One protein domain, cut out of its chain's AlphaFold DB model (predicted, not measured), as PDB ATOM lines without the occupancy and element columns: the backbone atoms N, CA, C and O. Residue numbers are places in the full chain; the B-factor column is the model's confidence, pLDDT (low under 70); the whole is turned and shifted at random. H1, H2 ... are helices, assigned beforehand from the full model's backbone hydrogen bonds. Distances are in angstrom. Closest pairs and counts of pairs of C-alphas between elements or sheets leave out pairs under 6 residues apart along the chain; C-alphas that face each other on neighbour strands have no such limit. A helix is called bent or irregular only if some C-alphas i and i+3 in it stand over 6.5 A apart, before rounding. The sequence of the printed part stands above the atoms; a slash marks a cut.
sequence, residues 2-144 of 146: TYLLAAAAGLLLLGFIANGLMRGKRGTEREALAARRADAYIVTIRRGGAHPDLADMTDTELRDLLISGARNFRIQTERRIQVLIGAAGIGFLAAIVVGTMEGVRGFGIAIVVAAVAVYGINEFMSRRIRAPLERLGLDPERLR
ATOM      1  N   THR A   2     116.133 171.884 122.089       71.31
ATOM      2  CA  THR A   2     116.511 170.454 122.120       71.31
ATOM      3  C   THR A   2     117.889 170.159 121.525       71.31
ATOM      4  O   THR A   2     118.696 169.511 122.180       71.31
ATOM      5  N   TYR A   3     118.206 170.698 120.344       76.06
ATOM      6  CA  TYR A   3     119.509 170.490 119.695       76.06
ATOM      7  C   TYR A   3     120.711 171.034 120.494       76.06
ATOM      8  O   TYR A   3     121.777 170.430 120.460       76.06
ATOM      9  N   LEU A   4     120.548 172.125 121.258       73.31
ATOM     10  CA  LEU A   4     121.618 172.674 122.107       73.31
ATOM     11  C   LEU A   4     121.841 171.815 123.358       73.31
ATOM     12  O   LEU A   4     122.983 171.523 123.701       73.31
ATOM     13  N   LEU A   5     120.761 171.355 124.000       74.88
ATOM     14  CA  LEU A   5     120.844 170.404 125.116       74.88
ATOM     15  C   LEU A   5     121.455 169.067 124.670       74.88
ATOM     16  O   LEU A   5     122.313 168.530 125.365       74.88
ATOM     17  N   ALA A   6     121.078 168.564 123.490       73.19
ATOM     18  CA  ALA A   6     121.651 167.351 122.910       73.19
ATOM     19  C   ALA A   6     123.149 167.509 122.591       73.19
ATOM     20  O   ALA A   6     123.934 166.619 122.913       73.19
ATOM     21  N   ALA A   7     123.568 168.649 122.029       76.75
ATOM     22  CA  ALA A   7     124.979 168.942 121.779       76.75
ATOM     23  C   ALA A   7     125.795 169.046 123.083       76.75
ATOM     24  O   ALA A   7     126.872 168.460 123.183       76.75
ATOM     25  N   ALA A   8     125.267 169.725 124.109       74.19
ATOM     26  CA  ALA A   8     125.909 169.830 125.421       74.19
ATOM     27  C   ALA A   8     126.033 168.462 126.121       74.19
ATOM     28  O   ALA A   8     127.098 168.124 126.641       74.19
ATOM     29  N   ALA A   9     124.978 167.642 126.081       77.06
ATOM     30  CA  ALA A   9     124.999 166.276 126.602       77.06
ATOM     31  C   ALA A   9     125.987 165.378 125.834       77.06
ATOM     32  O   ALA A   9     126.732 164.621 126.454       77.06
ATOM     33  N   GLY A  10     126.048 165.500 124.502       78.56
ATOM     34  CA  GLY A  10     127.002 164.780 123.655       78.56
ATOM     35  C   GLY A  10     128.461 165.138 123.953       78.56
ATOM     36  O   GLY A  10     129.300 164.245 124.063       78.56
ATOM     37  N   LEU A  11     128.762 166.424 124.165       79.38
ATOM     38  CA  LEU A  11     130.095 166.889 124.572       79.38
ATOM     39  C   LEU A  11     130.487 166.387 125.970       79.38
ATOM     40  O   LEU A  11     131.622 165.949 126.157       79.38
ATOM     41  N   LEU A  12     129.557 166.384 126.933       78.44
ATOM     42  CA  LEU A  12     129.787 165.794 128.258       78.44
ATOM     43  C   LEU A  12     130.078 164.288 128.167       78.44
ATOM     44  O   LEU A  12     131.029 163.816 128.791       78.44
ATOM     45  N   LEU A  13     129.319 163.546 127.353       77.56
ATOM     46  CA  LEU A  13     129.546 162.120 127.092       77.56
ATOM     47  C   LEU A  13     130.921 161.860 126.462       77.56
ATOM     48  O   LEU A  13     131.666 161.015 126.955       77.56
ATOM     49  N   LEU A  14     131.291 162.621 125.427       77.00
ATOM     50  CA  LEU A  14     132.607 162.535 124.785       77.00
ATOM     51  C   LEU A  14     133.746 162.828 125.770       77.00
ATOM     52  O   LEU A  14     134.718 162.074 125.814       77.00
ATOM     53  N   GLY A  15     133.609 163.861 126.606       73.88
ATOM     54  CA  GLY A  15     134.573 164.167 127.666       73.88
ATOM     55  C   GLY A  15     134.714 163.031 128.685       73.88
ATOM     56  O   GLY A  15     135.830 162.682 129.075       73.88
ATOM     57  N   PHE A  16     133.604 162.396 129.070       73.38
ATOM     58  CA  PHE A  16     133.603 161.257 129.991       73.38
ATOM     59  C   PHE A  16     134.292 160.021 129.388       73.38
ATOM     60  O   PHE A  16     135.103 159.374 130.056       73.38
ATOM     61  N   ILE A  17     134.024 159.726 128.111       73.50
ATOM     62  CA  ILE A  17     134.608 158.597 127.369       73.50
ATOM     63  C   ILE A  17     136.112 158.811 127.127       73.50
ATOM     64  O   ILE A  17     136.913 157.921 127.416       73.50
ATOM     65  N   ALA A  18     136.521 159.999 126.672       69.12
ATOM     66  CA  ALA A  18     137.928 160.331 126.435       69.12
ATOM     67  C   ALA A  18     138.767 160.258 127.728       69.12
ATOM     68  O   ALA A  18     139.856 159.679 127.736       69.12
ATOM     69  N   ASN A  19     138.225 160.761 128.844       71.75
ATOM     70  CA  ASN A  19     138.831 160.645 130.175       71.75
ATOM     71  C   ASN A  19     138.917 159.180 130.662       71.75
ATOM     72  O   ASN A  19     139.846 158.806 131.380       71.75
ATOM     73  N   GLY A  20     137.973 158.323 130.258       68.25
ATOM     74  CA  GLY A  20     138.042 156.878 130.487       68.25
ATOM     75  C   GLY A  20     139.183 156.203 129.715       68.25
ATOM     76  O   GLY A  20     139.942 155.426 130.293       68.25
ATOM     77  N   LEU A  21     139.349 156.535 128.431       66.06
ATOM     78  CA  LEU A  21     140.327 155.899 127.539       66.06
ATOM     79  C   LEU A  21     141.788 156.263 127.851       66.06
ATOM     80  O   LEU A  21     142.662 155.399 127.791       66.06
ATOM     81  N   MET A  22     142.080 157.509 128.243       65.81
ATOM     82  CA  MET A  22     143.458 157.931 128.570       65.81
ATOM     83  C   MET A  22     144.016 157.311 129.866       65.81
ATOM     84  O   MET A  22     145.197 157.469 130.180       65.81
ATOM     85  N   ARG A  23     143.180 156.601 130.628       63.81
ATOM     86  CA  ARG A  23     143.467 156.139 131.990       63.81
ATOM     87  C   ARG A  23     144.414 154.938 132.048       63.81
ATOM     88  O   ARG A  23     145.322 154.913 132.874       63.81
ATOM     89  N   GLY A  24     144.245 153.973 131.139       59.31
ATOM     90  CA  GLY A  24     144.974 152.695 131.172       59.31
ATOM     91  C   GLY A  24     146.494 152.821 131.014       59.31
ATOM     92  O   GLY A  24     147.240 152.046 131.604       59.31
ATOM     93  N   LYS A  25     146.976 153.836 130.281       60.47
ATOM     94  CA  LYS A  25     148.413 154.018 129.999       60.47
ATOM     95  C   LYS A  25     149.246 154.541 131.180       60.47
ATOM     96  O   LYS A  25     150.465 154.500 131.094       60.47
ATOM     97  N   ARG A  26     148.627 155.024 132.267       66.00
ATOM     98  CA  ARG A  26     149.331 155.620 133.428       66.00
ATOM     99  C   ARG A  26     149.473 154.676 134.635       66.00
ATOM    100  O   ARG A  26     149.971 155.094 135.677       66.00
ATOM    101  N   GLY A  27     148.996 153.433 134.537       65.19
ATOM    102  CA  GLY A  27     148.900 152.520 135.687       65.19
ATOM    103  C   GLY A  27     150.240 151.959 136.179       65.19
ATOM    104  O   GLY A  27     150.501 151.978 137.383       65.19
ATOM    105  N   THR A  28     151.082 151.494 135.254       66.56
ATOM    106  CA  THR A  28     152.286 150.686 135.528       66.56
ATOM    107  C   THR A  28     153.419 151.479 136.178       66.56
ATOM    108  O   THR A  28     153.967 151.064 137.196       66.56
ATOM    109  N   GLU A  29     153.739 152.659 135.644       69.19
ATOM    110  CA  GLU A  29     154.779 153.546 136.186       69.19
ATOM    111  C   GLU A  29     154.451 153.996 137.623       69.19
ATOM    112  O   GLU A  29     155.302 153.981 138.516       69.19
ATOM    113  N   ARG A  30     153.169 154.280 137.887       74.44
ATOM    114  CA  ARG A  30     152.666 154.633 139.222       74.44
ATOM    115  C   ARG A  30     152.700 153.473 140.220       74.44
ATOM    116  O   ARG A  30     152.787 153.726 141.417       74.44
ATOM    117  N   GLU A  31     152.635 152.222 139.769       75.38
ATOM    118  CA  GLU A  31     152.732 151.046 140.651       75.38
ATOM    119  C   GLU A  31     154.170 150.812 141.132       75.38
ATOM    120  O   GLU A  31     154.382 150.567 142.320       75.38
ATOM    121  N   ALA A  32     155.171 151.029 140.270       79.12
ATOM    122  CA  ALA A  32     156.578 151.017 140.677       79.12
ATOM    123  C   ALA A  32     156.906 152.126 141.700       79.12
ATOM    124  O   ALA A  32     157.672 151.904 142.642       79.12
ATOM    125  N   LEU A  33     156.306 153.312 141.547       83.12
ATOM    126  CA  LEU A  33     156.435 154.415 142.507       83.12
ATOM    127  C   LEU A  33     155.715 154.133 143.837       83.12
ATOM    128  O   LEU A  33     156.251 154.467 144.894       83.12
ATOM    129  N   ALA A  34     154.543 153.492 143.803       83.19
ATOM    130  CA  ALA A  34     153.808 153.098 145.006       83.19
ATOM    131  C   ALA A  34     154.603 152.101 145.866       83.19
ATOM    132  O   ALA A  34     154.702 152.296 147.076       83.19
ATOM    133  N   ALA A  35     155.244 151.100 145.248       83.00
ATOM    134  CA  ALA A  35     156.111 150.154 145.956       83.00
ATOM    135  C   ALA A  35     157.275 150.863 146.677       83.00
ATOM    136  O   ALA A  35     157.463 150.673 147.876       83.00
ATOM    137  N   ARG A  36     157.986 151.776 145.993       85.56
ATOM    138  CA  ARG A  36     159.082 152.557 146.605       85.56
ATOM    139  C   ARG A  36     158.616 153.433 147.775       85.56
ATOM    140  O   ARG A  36     159.358 153.603 148.740       85.56
ATOM    141  N   ARG A  37     157.404 154.002 147.705       85.88
ATOM    142  CA  ARG A  37     156.829 154.781 148.818       85.88
ATOM    143  C   ARG A  37     156.403 153.900 149.990       85.88
ATOM    144  O   ARG A  37     156.598 154.319 151.127       85.88
ATOM    145  N   ALA A  38     155.873 152.702 149.736       87.06
ATOM    146  CA  ALA A  38     155.584 151.729 150.788       87.06
ATOM    147  C   ALA A  38     156.867 151.360 151.554       87.06
ATOM    148  O   ALA A  38     156.904 151.514 152.772       87.06
ATOM    149  N   ASP A  39     157.943 151.016 150.838       88.38
ATOM    150  CA  ASP A  39     159.249 150.675 151.425       88.38
ATOM    151  C   ASP A  39     159.801 151.812 152.313       88.38
ATOM    152  O   ASP A  39     160.229 151.586 153.446       88.38
ATOM    153  N   ALA A  40     159.717 153.065 151.852       87.00
ATOM    154  CA  ALA A  40     160.111 154.234 152.645       87.00
ATOM    155  C   ALA A  40     159.203 154.484 153.871       87.00
ATOM    156  O   ALA A  40     159.666 154.984 154.904       87.00
ATOM    157  N   TYR A  41     157.913 154.148 153.782       86.62
ATOM    158  CA  TYR A  41     156.972 154.347 154.884       86.62
ATOM    159  C   TYR A  41     157.144 153.278 155.979       86.62
ATOM    160  O   TYR A  41     157.112 153.643 157.155       86.62
ATOM    161  N   ILE A  42     157.472 152.024 155.630       88.38
ATOM    162  CA  ILE A  42     157.846 150.969 156.599       88.38
ATOM    163  C   ILE A  42     158.953 151.465 157.535       88.38
ATOM    164  O   ILE A  42     158.792 151.437 158.754       88.38
ATOM    165  N   VAL A  43     160.040 152.018 156.981       87.44
ATOM    166  CA  VAL A  43     161.162 152.564 157.768       87.44
ATOM    167  C   VAL A  43     160.707 153.666 158.732       87.44
ATOM    168  O   VAL A  43     161.247 153.789 159.832       87.44
ATOM    169  N   THR A  44     159.699 154.458 158.357       85.56
ATOM    170  CA  THR A  44     159.132 155.479 159.250       85.56
ATOM    171  C   THR A  44     158.297 154.850 160.365       85.56
ATOM    172  O   THR A  44     158.470 155.228 161.518       85.56
ATOM    173  N   ILE A  45     157.425 153.885 160.050       84.75
ATOM    174  CA  ILE A  45     156.560 153.201 161.029       84.75
ATOM    175  C   ILE A  45     157.426 152.485 162.078       84.75
ATOM    176  O   ILE A  45     157.249 152.711 163.276       84.75
ATOM    177  N   ARG A  46     158.441 151.730 161.631       85.62
ATOM    178  CA  ARG A  46     159.409 151.029 162.495       85.62
ATOM    179  C   ARG A  46     160.197 151.972 163.411       85.62
ATOM    180  O   ARG A  46     160.470 151.616 164.549       85.62
ATOM    181  N   ARG A  47     160.558 153.174 162.939       82.56
ATOM    182  CA  ARG A  47     161.267 154.188 163.750       82.56
ATOM    183  C   ARG A  47     160.352 154.991 164.675       82.56
ATOM    184  O   ARG A  47     160.823 155.482 165.693       82.56
ATOM    185  N   GLY A  48     159.091 155.184 164.292       72.81
ATOM    186  CA  GLY A  48     158.153 156.052 165.002       72.81
ATOM    187  C   GLY A  48     157.420 155.377 166.160       72.81
ATOM    188  O   GLY A  48     156.969 156.078 167.057       72.81
ATOM    189  N   GLY A  49     157.262 154.047 166.135       66.56
ATOM    190  CA  GLY A  49     156.607 153.280 167.209       66.56
ATOM    191  C   GLY A  49     155.127 153.619 167.457       66.56
ATOM    192  O   GLY A  49     154.544 153.146 168.425       66.56
ATOM    193  N   ALA A  50     154.509 154.438 166.601       65.50
ATOM    194  CA  ALA A  50     153.213 155.073 166.857       65.50
ATOM    195  C   ALA A  50     151.991 154.143 166.713       65.50
ATOM    196  O   ALA A  50     150.879 154.539 167.064       65.50
ATOM    197  N   HIS A  51     152.178 152.934 166.177       70.06
ATOM    198  CA  HIS A  51     151.100 152.007 165.827       70.06
ATOM    199  C   HIS A  51     151.491 150.577 166.236       70.06
ATOM    200  O   HIS A  51     152.147 149.903 165.440       70.06
ATOM    201  N   PRO A  52     151.144 150.112 167.454       71.94
ATOM    202  CA  PRO A  52     151.515 148.775 167.926       71.94
ATOM    203  C   PRO A  52     151.004 147.672 166.987       71.94
ATOM    204  O   PRO A  52     151.793 146.854 166.529       71.94
ATOM    205  N   ASP A  53     149.748 147.761 166.547       78.38
ATOM    206  CA  ASP A  53     149.126 146.820 165.605       78.38
ATOM    207  C   ASP A  53     149.887 146.686 164.267       78.38
ATOM    208  O   ASP A  53     149.844 145.635 163.632       78.38
ATOM    209  N   LEU A  54     150.591 147.740 163.821       82.88
ATOM    210  CA  LEU A  54     151.451 147.708 162.625       82.88
ATOM    211  C   LEU A  54     152.901 147.314 162.947       82.88
ATOM    212  O   LEU A  54     153.638 146.891 162.054       82.88
ATOM    213  N   ALA A  55     153.331 147.487 164.197       77.25
ATOM    214  CA  ALA A  55     154.650 147.088 164.670       77.25
ATOM    215  C   ALA A  55     154.762 145.562 164.816       77.25
ATOM    216  O   ALA A  55     155.833 145.020 164.548       77.25
ATOM    217  N   ASP A  56     153.662 144.882 165.144       85.31
ATOM    218  CA  ASP A  56     153.604 143.421 165.273       85.31
ATOM    219  C   ASP A  56     153.572 142.682 163.919       85.31
ATOM    220  O   ASP A  56     153.919 141.504 163.842       85.31
ATOM    221  N   MET A  57     153.201 143.366 162.827       88.12
ATOM    222  CA  MET A  57     153.226 142.793 161.472       88.12
ATOM    223  C   MET A  57     154.663 142.560 160.988       88.12
ATOM    224  O   MET A  57     155.552 143.378 161.251       88.12
ATOM    225  N   THR A  58     154.901 141.523 160.179       90.12
ATOM    226  CA  THR A  58     156.174 141.374 159.450       90.12
ATOM    227  C   THR A  58     156.341 142.466 158.384       90.12
ATOM    228  O   THR A  58     155.366 143.063 157.925       90.12
ATOM    229  N   ASP A  59     157.577 142.736 157.947       88.62
ATOM    230  CA  ASP A  59     157.826 143.727 156.885       88.62
ATOM    231  C   ASP A  59     157.108 143.373 155.571       88.62
ATOM    232  O   ASP A  59     156.646 144.273 154.875       88.62
ATOM    233  N   THR A  60     156.951 142.083 155.252       89.19
ATOM    234  CA  THR A  60     156.203 141.615 154.072       89.19
ATOM    235  C   THR A  60     154.708 141.917 154.190       89.19
ATOM    236  O   THR A  60     154.130 142.498 153.274       89.19
ATOM    237  N   GLU A  61     154.081 141.585 155.321       89.12
ATOM    238  CA  GLU A  61     152.649 141.834 155.544       89.12
ATOM    239  C   GLU A  61     152.336 143.335 155.584       89.12
ATOM    240  O   GLU A  61     151.362 143.789 154.978       89.12
ATOM    241  N   LEU A  62     153.195 144.125 156.238       90.31
ATOM    242  CA  LEU A  62     153.071 145.580 156.269       90.31
ATOM    243  C   LEU A  62     153.238 146.175 154.861       90.31
ATOM    244  O   LEU A  62     152.484 147.068 154.475       90.31
ATOM    245  N   ARG A  63     154.175 145.661 154.056       90.81
ATOM    246  CA  ARG A  63     154.360 146.081 152.660       90.81
ATOM    247  C   ARG A  63     153.125 145.815 151.807       90.81
ATOM    248  O   ARG A  63     152.679 146.717 151.095       90.81
ATOM    249  N   ASP A  64     152.553 144.619 151.902       91.88
ATOM    250  CA  ASP A  64     151.356 144.243 151.148       91.88
ATOM    251  C   ASP A  64     150.134 145.067 151.583       91.88
ATOM    252  O   ASP A  64     149.379 145.546 150.729       91.88
ATOM    253  N   LEU A  65     149.986 145.341 152.887       91.00
ATOM    254  CA  LEU A  65     148.975 146.259 153.416       91.00
ATOM    255  C   LEU A  65     149.129 147.672 152.832       91.00
ATOM    256  O   LEU A  65     148.147 148.250 152.360       91.00
ATOM    257  N   LEU A  66     150.346 148.227 152.822       90.69
ATOM    258  CA  LEU A  66     150.622 149.572 152.307       90.69
ATOM    259  C   LEU A  66     150.406 149.670 150.789       90.69
ATOM    260  O   LEU A  66     149.808 150.641 150.321       90.69
ATOM    261  N   ILE A  67     150.828 148.666 150.013       90.69
ATOM    262  CA  ILE A  67     150.619 148.616 148.555       90.69
ATOM    263  C   ILE A  67     149.125 148.474 148.229       90.69
ATOM    264  O   ILE A  67     148.603 149.207 147.383       90.69
ATOM    265  N   SER A  68     148.413 147.579 148.919       90.19
ATOM    266  CA  SER A  68     146.965 147.392 148.765       90.19
ATOM    267  C   SER A  68     146.186 148.654 149.159       90.19
ATOM    268  O   SER A  68     145.327 149.127 148.405       90.19
ATOM    269  N   GLY A  69     146.552 149.271 150.288       88.62
ATOM    270  CA  GLY A  69     146.000 150.530 150.782       88.62
ATOM    271  C   GLY A  69     146.200 151.686 149.802       88.62
ATOM    272  O   GLY A  69     145.228 152.346 149.432       88.62
ATOM    273  N   ALA A  70     147.425 151.883 149.302       88.50
ATOM    274  CA  ALA A  70     147.738 152.894 148.289       88.50
ATOM    275  C   ALA A  70     146.964 152.662 146.981       88.50
ATOM    276  O   ALA A  70     146.399 153.599 146.411       88.50
ATOM    277  N   ARG A  71     146.874 151.408 146.515       88.31
ATOM    278  CA  ARG A  71     146.122 151.042 145.306       88.31
ATOM    279  C   ARG A  71     144.629 151.336 145.458       88.31
ATOM    280  O   ARG A  71     144.035 151.922 144.553       88.31
ATOM    281  N   ASN A  72     144.029 150.977 146.594       90.00
ATOM    282  CA  ASN A  72     142.625 151.263 146.895       90.00
ATOM    283  C   ASN A  72     142.374 152.777 147.020       90.00
ATOM    284  O   ASN A  72     141.457 153.302 146.390       90.00
ATOM    285  N   PHE A  73     143.227 153.503 147.747       89.75
ATOM    286  CA  PHE A  73     143.150 154.961 147.886       89.75
ATOM    287  C   PHE A  73     143.235 155.681 146.530       89.75
ATOM    288  O   PHE A  73     142.417 156.564 146.252       89.75
ATOM    289  N   ARG A  74     144.147 155.245 145.645       88.06
ATOM    290  CA  ARG A  74     144.244 155.710 144.251       88.06
ATOM    291  C   ARG A  74     142.933 155.476 143.503       88.06
ATOM    292  O   ARG A  74     142.349 156.434 143.010       88.06
ATOM    293  N   ILE A  75     142.442 154.231 143.464       88.25
ATOM    294  CA  ILE A  75     141.207 153.848 142.751       88.25
ATOM    295  C   ILE A  75     139.998 154.654 143.247       88.25
ATOM    296  O   ILE A  75     139.204 155.140 142.442       88.25
ATOM    297  N   GLN A  76     139.857 154.839 144.559       90.69
ATOM    298  CA  GLN A  76     138.727 155.569 145.132       90.69
ATOM    299  C   GLN A  76     138.825 157.082 144.889       90.69
ATOM    300  O   GLN A  76     137.818 157.714 144.570       90.69
ATOM    301  N   THR A  77     140.025 157.669 144.966       89.38
ATOM    302  CA  THR A  77     140.270 159.078 144.597       89.38
ATOM    303  C   THR A  77     139.959 159.317 143.119       89.38
ATOM    304  O   THR A  77     139.279 160.275 142.752       89.38
ATOM    305  N   GLU A  78     140.378 158.389 142.265       88.19
ATOM    306  CA  GLU A  78     140.074 158.372 140.841       88.19
ATOM    307  C   GLU A  78     138.568 158.268 140.546       88.19
ATOM    308  O   GLU A  78     138.056 158.988 139.679       88.19
ATOM    309  N   ARG A  79     137.851 157.414 141.286       88.94
ATOM    310  CA  ARG A  79     136.392 157.265 141.206       88.94
ATOM    311  C   ARG A  79     135.663 158.512 141.710       88.94
ATOM    312  O   ARG A  79     134.685 158.923 141.092       88.94
ATOM    313  N   ARG A  80     136.152 159.161 142.776       92.56
ATOM    314  CA  ARG A  80     135.644 160.463 143.255       92.56
ATOM    315  C   ARG A  80     135.694 161.510 142.147       92.56
ATOM    316  O   ARG A  80     134.685 162.162 141.912       92.56
ATOM    317  N   ILE A  81     136.809 161.637 141.425       88.38
ATOM    318  CA  ILE A  81     136.918 162.601 140.315       88.38
ATOM    319  C   ILE A  81     135.859 162.322 139.233       88.38
ATOM    320  O   ILE A  81     135.212 163.256 138.767       88.38
ATOM    321  N   GLN A  82     135.614 161.056 138.872       86.00
ATOM    322  CA  GLN A  82     134.551 160.703 137.915       86.00
ATOM    323  C   GLN A  82     133.154 161.088 138.421       86.00
ATOM    324  O   GLN A  82     132.376 161.677 137.672       86.00
ATOM    325  N   VAL A  83     132.842 160.788 139.688       89.50
ATOM    326  CA  VAL A  83     131.559 161.149 140.314       89.50
ATOM    327  C   VAL A  83     131.369 162.667 140.341       89.50
ATOM    328  O   VAL A  83     130.281 163.138 140.026       89.50
ATOM    329  N   LEU A  84     132.414 163.443 140.646       91.25
ATOM    330  CA  LEU A  84     132.346 164.907 140.676       91.25
ATOM    331  C   LEU A  84     132.152 165.519 139.287       91.25
ATOM    332  O   LEU A  84     131.314 166.403 139.139       91.25
ATOM    333  N   ILE A  85     132.854 165.020 138.263       87.12
ATOM    334  CA  ILE A  85     132.643 165.447 136.869       87.12
ATOM    335  C   ILE A  85     131.208 165.122 136.426       87.12
ATOM    336  O   ILE A  85     130.542 165.967 135.831       87.12
ATOM    337  N   GLY A  86     130.707 163.925 136.751       85.69
ATOM    338  CA  GLY A  86     129.339 163.514 136.422       85.69
ATOM    339  C   GLY A  86     128.282 164.368 137.124       85.69
ATOM    340  O   GLY A  86     127.367 164.870 136.475       85.69
ATOM    341  N   ALA A  87     128.437 164.598 138.431       89.44
ATOM    342  CA  ALA A  87     127.536 165.433 139.222       89.44
ATOM    343  C   ALA A  87     127.533 166.898 138.750       89.44
ATOM    344  O   ALA A  87     126.464 167.489 138.617       89.44
ATOM    345  N   ALA A  88     128.703 167.463 138.426       88.62
ATOM    346  CA  ALA A  88     128.811 168.805 137.859       88.62
ATOM    347  C   ALA A  88     128.147 168.904 136.474       88.62
ATOM    348  O   ALA A  88     127.413 169.855 136.218       88.62
ATOM    349  N   GLY A  89     128.335 167.903 135.604       87.38
ATOM    350  CA  GLY A  89     127.676 167.840 134.296       87.38
ATOM    351  C   GLY A  89     126.149 167.767 134.400       87.38
ATOM    352  O   GLY A  89     125.451 168.537 133.741       87.38
ATOM    353  N   ILE A  90     125.622 166.900 135.272       88.19
ATOM    354  CA  ILE A  90     124.178 166.785 135.538       88.19
ATOM    355  C   ILE A  90     123.625 168.095 136.118       88.19
ATOM    356  O   ILE A  90     122.607 168.591 135.639       88.19
ATOM    357  N   GLY A  91     124.307 168.685 137.103       91.62
ATOM    358  CA  GLY A  91     123.906 169.953 137.718       91.62
ATOM    359  C   GLY A  91     123.886 171.121 136.727       91.62
ATOM    360  O   GLY A  91     122.951 171.919 136.737       91.62
ATOM    361  N   PHE A  92     124.861 171.186 135.817       88.69
ATOM    362  CA  PHE A  92     124.903 172.193 134.755       88.69
ATOM    363  C   PHE A  92     123.759 172.024 133.741       88.69
ATOM    364  O   PHE A  92     123.095 173.002 133.398       88.69
ATOM    365  N   LEU A  93     123.469 170.791 133.305       87.75
ATOM    366  CA  LEU A  93     122.329 170.510 132.423       87.75
ATOM    367  C   LEU A  93     120.989 170.849 133.098       87.75
ATOM    368  O   LEU A  93     120.127 171.462 132.468       87.75
ATOM    369  N   ALA A  94     120.829 170.519 134.383       88.25
ATOM    370  CA  ALA A  94     119.652 170.896 135.164       88.25
ATOM    371  C   ALA A  94     119.500 172.424 135.261       88.25
ATOM    372  O   ALA A  94     118.405 172.946 135.058       88.25
ATOM    373  N   ALA A  95     120.598 173.155 135.486       90.38
ATOM    374  CA  ALA A  95     120.574 174.611 135.523       90.38
ATOM    375  C   ALA A  95     120.183 175.240 134.178       90.38
ATOM    376  O   ALA A  95     119.413 176.199 134.176       90.38
ATOM    377  N   ILE A  96     120.625 174.682 133.041       88.06
ATOM    378  CA  ILE A  96     120.144 175.101 131.713       88.06
ATOM    379  C   ILE A  96     118.622 174.934 131.621       88.06
ATOM    380  O   ILE A  96     117.941 175.874 131.221       88.06
ATOM    381  N   VAL A  97     118.075 173.780 132.023       89.19
ATOM    382  CA  VAL A  97     116.622 173.529 131.980       89.19
ATOM    383  C   VAL A  97     115.856 174.540 132.841       89.19
ATOM    384  O   VAL A  97     114.946 175.190 132.328       89.19
ATOM    385  N   VAL A  98     116.259 174.765 134.098       91.75
ATOM    386  CA  VAL A  98     115.648 175.798 134.963       91.75
ATOM    387  C   VAL A  98     115.769 177.190 134.329       91.75
ATOM    388  O   VAL A  98     114.793 177.935 134.274       91.75
ATOM    389  N   GLY A  99     116.929 177.513 133.751       90.38
ATOM    390  CA  GLY A  99     117.169 178.761 133.026       90.38
ATOM    391  C   GLY A  99     116.234 178.998 131.840       90.38
ATOM    392  O   GLY A  99     115.895 180.143 131.551       90.38
ATOM    393  N   THR A 100     115.769 177.938 131.172       89.62
ATOM    394  CA  THR A 100     114.781 178.059 130.083       89.62
ATOM    395  C   THR A 100     113.351 178.314 130.559       89.62
ATOM    396  O   THR A 100     112.545 178.798 129.770       89.62
ATOM    397  N   MET A 101     113.037 178.022 131.827       90.88
ATOM    398  CA  MET A 101     111.706 178.221 132.420       90.88
ATOM    399  C   MET A 101     111.611 179.533 133.213       90.88
ATOM    400  O   MET A 101     110.602 180.226 133.148       90.88
ATOM    401  N   GLU A 102     112.672 179.890 133.940       89.75
ATOM    402  CA  GLU A 102     112.712 181.022 134.882       89.75
ATOM    403  C   GLU A 102     113.709 182.130 134.482       89.75
ATOM    404  O   GLU A 102     113.951 183.082 135.234       89.75
ATOM    405  N   GLY A 103     114.327 182.009 133.306       90.31
ATOM    406  CA  GLY A 103     115.340 182.940 132.817       90.31
ATOM    407  C   GLY A 103     116.644 182.912 133.623       90.31
ATOM    408  O   GLY A 103     116.950 181.980 134.373       90.31
ATOM    409  N   VAL A 104     117.435 183.980 133.482       90.81
ATOM    410  CA  VAL A 104     118.791 184.088 134.060       90.81
ATOM    411  C   VAL A 104     118.798 183.931 135.587       90.81
ATOM    412  O   VAL A 104     119.742 183.366 136.139       90.81
ATOM    413  N   ARG A 105     117.736 184.367 136.281       94.44
ATOM    414  CA  ARG A 105     117.620 184.224 137.742       94.44
ATOM    415  C   ARG A 105     117.537 182.754 138.159       94.44
ATOM    416  O   ARG A 105     118.296 182.339 139.031       94.44
ATOM    417  N   GLY A 106     116.661 181.973 137.524       90.44
ATOM    418  CA  GLY A 106     116.528 180.544 137.811       90.44
ATOM    419  C   GLY A 106     117.784 179.756 137.444       90.44
ATOM    420  O   GLY A 106     118.233 178.924 138.230       90.44
ATOM    421  N   PHE A 107     118.425 180.088 136.313       90.81
ATOM    422  CA  PHE A 107     119.739 179.538 135.953       90.81
ATOM    423  C   PHE A 107     120.776 179.777 137.062       90.81
ATOM    424  O   PHE A 107     121.423 178.836 137.517       90.81
ATOM    425  N   GLY A 108     120.912 181.025 137.531       90.06
ATOM    426  CA  GLY A 108     121.874 181.391 138.573       90.06
ATOM    427  C   GLY A 108     121.639 180.647 139.890       90.06
ATOM    428  O   GLY A 108     122.582 180.094 140.456       90.06
ATOM    429  N   ILE A 109     120.382 180.562 140.340       96.06
ATOM    430  CA  ILE A 109     120.007 179.803 141.545       96.06
ATOM    431  C   ILE A 109     120.356 178.317 141.373       96.06
ATOM    432  O   ILE A 109     120.994 177.730 142.247       96.06
ATOM    433  N   ALA A 110     120.000 177.714 140.236       93.56
ATOM    434  CA  ALA A 110     120.264 176.303 139.973       93.56
ATOM    435  C   ALA A 110     121.769 175.977 139.893       93.56
ATOM    436  O   ALA A 110     122.187 174.942 140.414       93.56
ATOM    437  N   ILE A 111     122.600 176.867 139.331       94.12
ATOM    438  CA  ILE A 111     124.068 176.734 139.363       94.12
ATOM    439  C   ILE A 111     124.602 176.761 140.801       94.12
ATOM    440  O   ILE A 111     125.428 175.918 141.150       94.12
ATOM    441  N   VAL A 112     124.128 177.679 141.651       97.56
ATOM    442  CA  VAL A 112     124.564 177.753 143.059       97.56
ATOM    443  C   VAL A 112     124.172 176.484 143.821       97.56
ATOM    444  O   VAL A 112     125.012 175.898 144.503       97.56
ATOM    445  N   VAL A 113     122.937 175.998 143.654       97.62
ATOM    446  CA  VAL A 113     122.471 174.739 144.266       97.62
ATOM    447  C   VAL A 113     123.303 173.546 143.784       97.62
ATOM    448  O   VAL A 113     123.742 172.733 144.601       97.62
ATOM    449  N   ALA A 114     123.589 173.457 142.480       93.12
ATOM    450  CA  ALA A 114     124.446 172.415 141.920       93.12
ATOM    451  C   ALA A 114     125.877 172.472 142.488       93.12
ATOM    452  O   ALA A 114     126.429 171.434 142.854       93.12
ATOM    453  N   ALA A 115     126.465 173.664 142.619       95.75
ATOM    454  CA  ALA A 115     127.799 173.844 143.189       95.75
ATOM    455  C   ALA A 115     127.865 173.399 144.663       95.75
ATOM    456  O   ALA A 115     128.787 172.676 145.042       95.75
ATOM    457  N   VAL A 116     126.859 173.752 145.474       98.19
ATOM    458  CA  VAL A 116     126.742 173.305 146.876       98.19
ATOM    459  C   VAL A 116     126.595 171.779 146.960       98.19
ATOM    460  O   VAL A 116     127.271 171.144 147.772       98.19
ATOM    461  N   ALA A 117     125.783 171.168 146.093       96.88
ATOM    462  CA  ALA A 117     125.622 169.714 146.046       96.88
ATOM    463  C   ALA A 117     126.929 168.990 145.661       96.88
ATOM    464  O   ALA A 117     127.329 168.034 146.327       96.88
ATOM    465  N   VAL A 118     127.636 169.472 144.631       95.75
ATOM    466  CA  VAL A 118     128.940 168.930 144.206       95.75
ATOM    467  C   VAL A 118     129.993 169.090 145.308       95.75
ATOM    468  O   VAL A 118     130.755 168.154 145.556       95.75
ATOM    469  N   TYR A 119     130.008 170.221 146.020       95.81
ATOM    470  CA  TYR A 119     130.877 170.428 147.182       95.81
ATOM    471  C   TYR A 119     130.575 169.433 148.317       95.81
ATOM    472  O   TYR A 119     131.494 168.797 148.833       95.81
ATOM    473  N   GLY A 120     129.298 169.219 148.652       97.06
ATOM    474  CA  GLY A 120     128.884 168.237 149.660       97.06
ATOM    475  C   GLY A 120     129.306 166.804 149.310       97.06
ATOM    476  O   GLY A 120     129.860 166.094 150.152       97.06
ATOM    477  N   ILE A 121     129.131 166.396 148.046       96.19
ATOM    478  CA  ILE A 121     129.607 165.097 147.536       96.19
ATOM    479  C   ILE A 121     131.136 165.006 147.630       96.19
ATOM    480  O   ILE A 121     131.668 163.990 148.081       96.19
ATOM    481  N   ASN A 122     131.850 166.065 147.236       95.56
ATOM    482  CA  ASN A 122     133.309 166.123 147.293       95.56
ATOM    483  C   ASN A 122     133.835 165.912 148.717       95.56
ATOM    484  O   ASN A 122     134.758 165.120 148.913       95.56
ATOM    485  N   GLU A 123     133.247 166.598 149.692       96.56
ATOM    486  CA  GLU A 123     133.655 166.534 151.093       96.56
ATOM    487  C   GLU A 123     133.338 165.163 151.709       96.56
ATOM    488  O   GLU A 123     134.222 164.511 152.272       96.56
ATOM    489  N   PHE A 124     132.113 164.662 151.508       96.12
ATOM    490  CA  PHE A 124     131.699 163.334 151.968       96.12
ATOM    491  C   PHE A 124     132.604 162.223 151.420       96.12
ATOM    492  O   PHE A 124     133.077 161.367 152.175       96.12
ATOM    493  N   MET A 125     132.892 162.244 150.112       94.06
ATOM    494  CA  MET A 125     133.798 161.271 149.504       94.06
ATOM    495  C   MET A 125     135.229 161.433 150.021       94.06
ATOM    496  O   MET A 125     135.861 160.427 150.326       94.06
ATOM    497  N   SER A 126     135.741 162.658 150.168       92.50
ATOM    498  CA  SER A 126     137.112 162.889 150.650       92.50
ATOM    499  C   SER A 126     137.338 162.297 152.042       92.50
ATOM    500  O   SER A 126     138.305 161.559 152.233       92.50
ATOM    501  N   ARG A 127     136.404 162.520 152.979       93.44
ATOM    502  CA  ARG A 127     136.439 161.909 154.321       93.44
ATOM    503  C   ARG A 127     136.347 160.384 154.253       93.44
ATOM    504  O   ARG A 127     137.168 159.682 154.835       93.44
ATOM    505  N   ARG A 128     135.385 159.853 153.489       93.56
ATOM    506  CA  ARG A 128     135.156 158.401 153.377       93.56
ATOM    507  C   ARG A 128     136.337 157.641 152.760       93.56
ATOM    508  O   ARG A 128     136.508 156.465 153.062       93.56
ATOM    509  N   ILE A 129     137.124 158.289 151.900       92.81
ATOM    510  CA  ILE A 129     138.290 157.690 151.234       92.81
ATOM    511  C   ILE A 129     139.513 157.639 152.158       92.81
ATOM    512  O   ILE A 129     140.274 156.676 152.086       92.81
ATOM    513  N   ARG A 130     139.695 158.637 153.034       91.69
ATOM    514  CA  ARG A 130     140.800 158.665 154.007       91.69
ATOM    515  C   ARG A 130     140.544 157.768 155.224       91.69
ATOM    516  O   ARG A 130     141.451 157.053 155.645       91.69
ATOM    517  N   ALA A 131     139.300 157.717 155.707       91.81
ATOM    518  CA  ALA A 131     138.923 157.024 156.942       91.81
ATOM    519  C   ALA A 131     139.430 155.567 157.106       91.81
ATOM    520  O   ALA A 131     139.766 155.205 158.230       91.81
ATOM    521  N   PRO A 132     139.503 154.699 156.073       88.38
ATOM    522  CA  PRO A 132     140.049 153.346 156.232       88.38
ATOM    523  C   PRO A 132     141.544 153.321 156.570       88.38
ATOM    524  O   PRO A 132     141.969 152.451 157.317       88.38
ATOM    525  N   LEU A 133     142.326 154.265 156.035       88.88
ATOM    526  CA  LEU A 133     143.756 154.393 156.323       88.88
ATOM    527  C   LEU A 133     143.971 155.068 157.680       88.88
ATOM    528  O   LEU A 133     144.720 154.553 158.501       88.88
ATOM    529  N   GLU A 134     143.223 156.138 157.964       89.75
ATOM    530  CA  GLU A 134     143.272 156.852 159.250       89.75
ATOM    531  C   GLU A 134     142.938 155.928 160.439       89.75
ATOM    532  O   GLU A 134     143.577 156.011 161.483       89.75
ATOM    533  N   ARG A 135     141.996 154.984 160.272       88.81
ATOM    534  CA  ARG A 135     141.683 153.939 161.273       88.81
ATOM    535  C   ARG A 135     142.823 152.956 161.533       88.81
ATOM    536  O   ARG A 135     142.866 152.378 162.609       88.81
ATOM    537  N   LEU A 136     143.707 152.755 160.558       84.69
ATOM    538  CA  LEU A 136     144.921 151.945 160.686       84.69
ATOM    539  C   LEU A 136     146.115 152.790 161.174       84.69
ATOM    540  O   LEU A 136     147.239 152.303 161.184       84.69
ATOM    541  N   GLY A 137     145.908 154.072 161.506       83.88
ATOM    542  CA  GLY A 137     146.985 155.020 161.809       83.88
ATOM    543  C   GLY A 137     147.802 155.463 160.588       83.88
ATOM    544  O   GLY A 137     148.755 156.226 160.724       83.88
ATOM    545  N   LEU A 138     147.437 155.017 159.384       85.88
ATOM    546  CA  LEU A 138     148.172 155.296 158.156       85.88
ATOM    547  C   LEU A 138     147.821 156.678 157.597       85.88
ATOM    548  O   LEU A 138     146.662 156.989 157.332       85.88
ATOM    549  N   ASP A 139     148.856 157.473 157.339       86.31
ATOM    550  CA  ASP A 139     148.793 158.771 156.672       86.31
ATOM    551  C   ASP A 139     148.550 158.572 155.157       86.31
ATOM    552  O   ASP A 139     149.438 158.078 154.445       86.31
ATOM    553  N   PRO A 140     147.373 158.960 154.620       83.44
ATOM    554  CA  PRO A 140     147.060 158.783 153.203       83.44
ATOM    555  C   PRO A 140     147.958 159.609 152.273       83.44
ATOM    556  O   PRO A 140     148.146 159.258 151.106       83.44
ATOM    557  N   GLU A 141     148.515 160.721 152.759       83.31
ATOM    558  CA  GLU A 141     149.269 161.664 151.933       83.31
ATOM    559  C   GLU A 141     150.695 161.167 151.663       83.31
ATOM    560  O   GLU A 141     151.243 161.414 150.585       83.31
ATOM    561  N   ARG A 142     151.250 160.343 152.563       81.56
ATOM    562  CA  ARG A 142     152.500 159.597 152.319       81.56
ATOM    563  C   ARG A 142     152.352 158.570 151.199       81.56
ATOM    564  O   ARG A 142     153.269 158.411 150.391       81.56
ATOM    565  N   LEU A 143     151.190 157.922 151.102       76.62
ATOM    566  CA  LEU A 143     150.919 156.882 150.102       76.62
ATOM    567  C   LEU A 143     150.645 157.439 148.690       76.62
ATOM    568  O   LEU A 143     151.013 156.795 147.712       76.62
ATOM    569  N   ARG A 144     150.089 158.653 148.558       78.50
ATOM    570  CA  ARG A 144     149.984 159.413 147.287       78.50
ATOM    571  C   ARG A 144     149.135 158.667 146.235       78.50
ATOM    572  O   ARG A 144     148.006 158.290 146.524       78.50
TER     573      ARG A 144
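AT A GLANCE: This is residues 2 to 144 of the 146 residues of an uncharacterized protein of Devosia enhydra (UniProt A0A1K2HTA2). One very long helix, H4, folds back on itself near residues 102 and 103, and its two arms H4a and H4b run side by side; H1 lies along the other side of H4a, so that H1, H4a and H4b make a flat row with H4a in the middle. Toward the other end of H4a, H2 crosses it at 53 degrees, and the short helix H5 sits where H2 and H4a meet; residues 24 to 29 of H2 stick out. The printed part has 143 residues with five named helices, in the order H1, H2, H3, H4, H5, and no named strand: the class is all helix. The whole is a loose rod, with a radius of gyration of the C-alphas of 20.9 A and spans of 63 by 30 by 15 A.

IN THESE COORDINATES: The longest helix is H4, residues 59 to 134, assigned as one helix by its hydrogen bonds but bent: C-alphas 101 and 104 are 9.3 A apart. Its first arm, H4a, takes residues 59 to 101 and measures 62.6 A from its first C-alpha at (157.826, 143.727, 156.885) to its last at (111.706, 178.221, 132.420). The second arm, H4b, takes residues 104 to 134 and measures 44.4 A; it is irregular, with C-alphas 129 and 132 lying 6.9 A apart. H1, residues 2 to 21, begins at C-alpha 2 at (116.511, 170.454, 122.120) and is 28.4 A long. H2, residues 24 to 48, is 36.5 A long; it is irregular, with C-alphas 25 and 28 lying 7.5 A apart, and has a kink of 31 degrees near residue 31. H3 is residues 52 to 55, and H5 is residues 140 to 143, ending at C-alpha 143 at (150.919, 156.882, 150.102).

HOW THE PARTS SIT: H4a and H4b touch, with 41 pairs of C-alphas within 8 A; the closest are those of Gly 99 and Phe 107, 4.0 A apart. They run opposite ways at a shallow tilt of 9 degrees. H4a touches H1 with residues 82 to 93 alone, the closest C-alphas being those of Leu 12 and Gly 89, 6.7 A apart; the tilt is a shallow 10 degrees, opposite ways. H1 and H4b are apart. Residues 34 to 42 of H2 touch residues 59 to 71 of H4a, at a steep tilt of 53 degrees, opposite ways; the closest C-alphas are those of Ala 38 and Leu 66, 5.6 A apart. H5 touches H4a, with the C-alphas of Ala 70 and Leu 143 closest at 5.4 A. H5 also touches H2, with the C-alphas of Arg 37 and Leu 143 closest at 6.4 A. H3 and H2 touch only at the corner, and only just, with 3 pairs of C-alphas within 8 A, the closest being those of Arg 46 and Ala 55, 6.6 A apart. H1 and H2 meet only through their link. Each O i to N i+4 pair is within hydrogen-bond range in H1 and H4a, while H2 has 17 of 21 and H4b 25 of 27; H3 and H5 are too short for such a pair.

THE WHOLE: The C-alphas farthest apart are those of Thr 58 and Gly 103, at 64.1 A. The printed part has no cut, and its four links, H1 to H2, H2 to H3, H3 to H4 and H4 to H5, are tight. The mean pLDDT of the printed part is 84.8; residue 18, residues 20 to 29 and residues 49 to 50 are under 70.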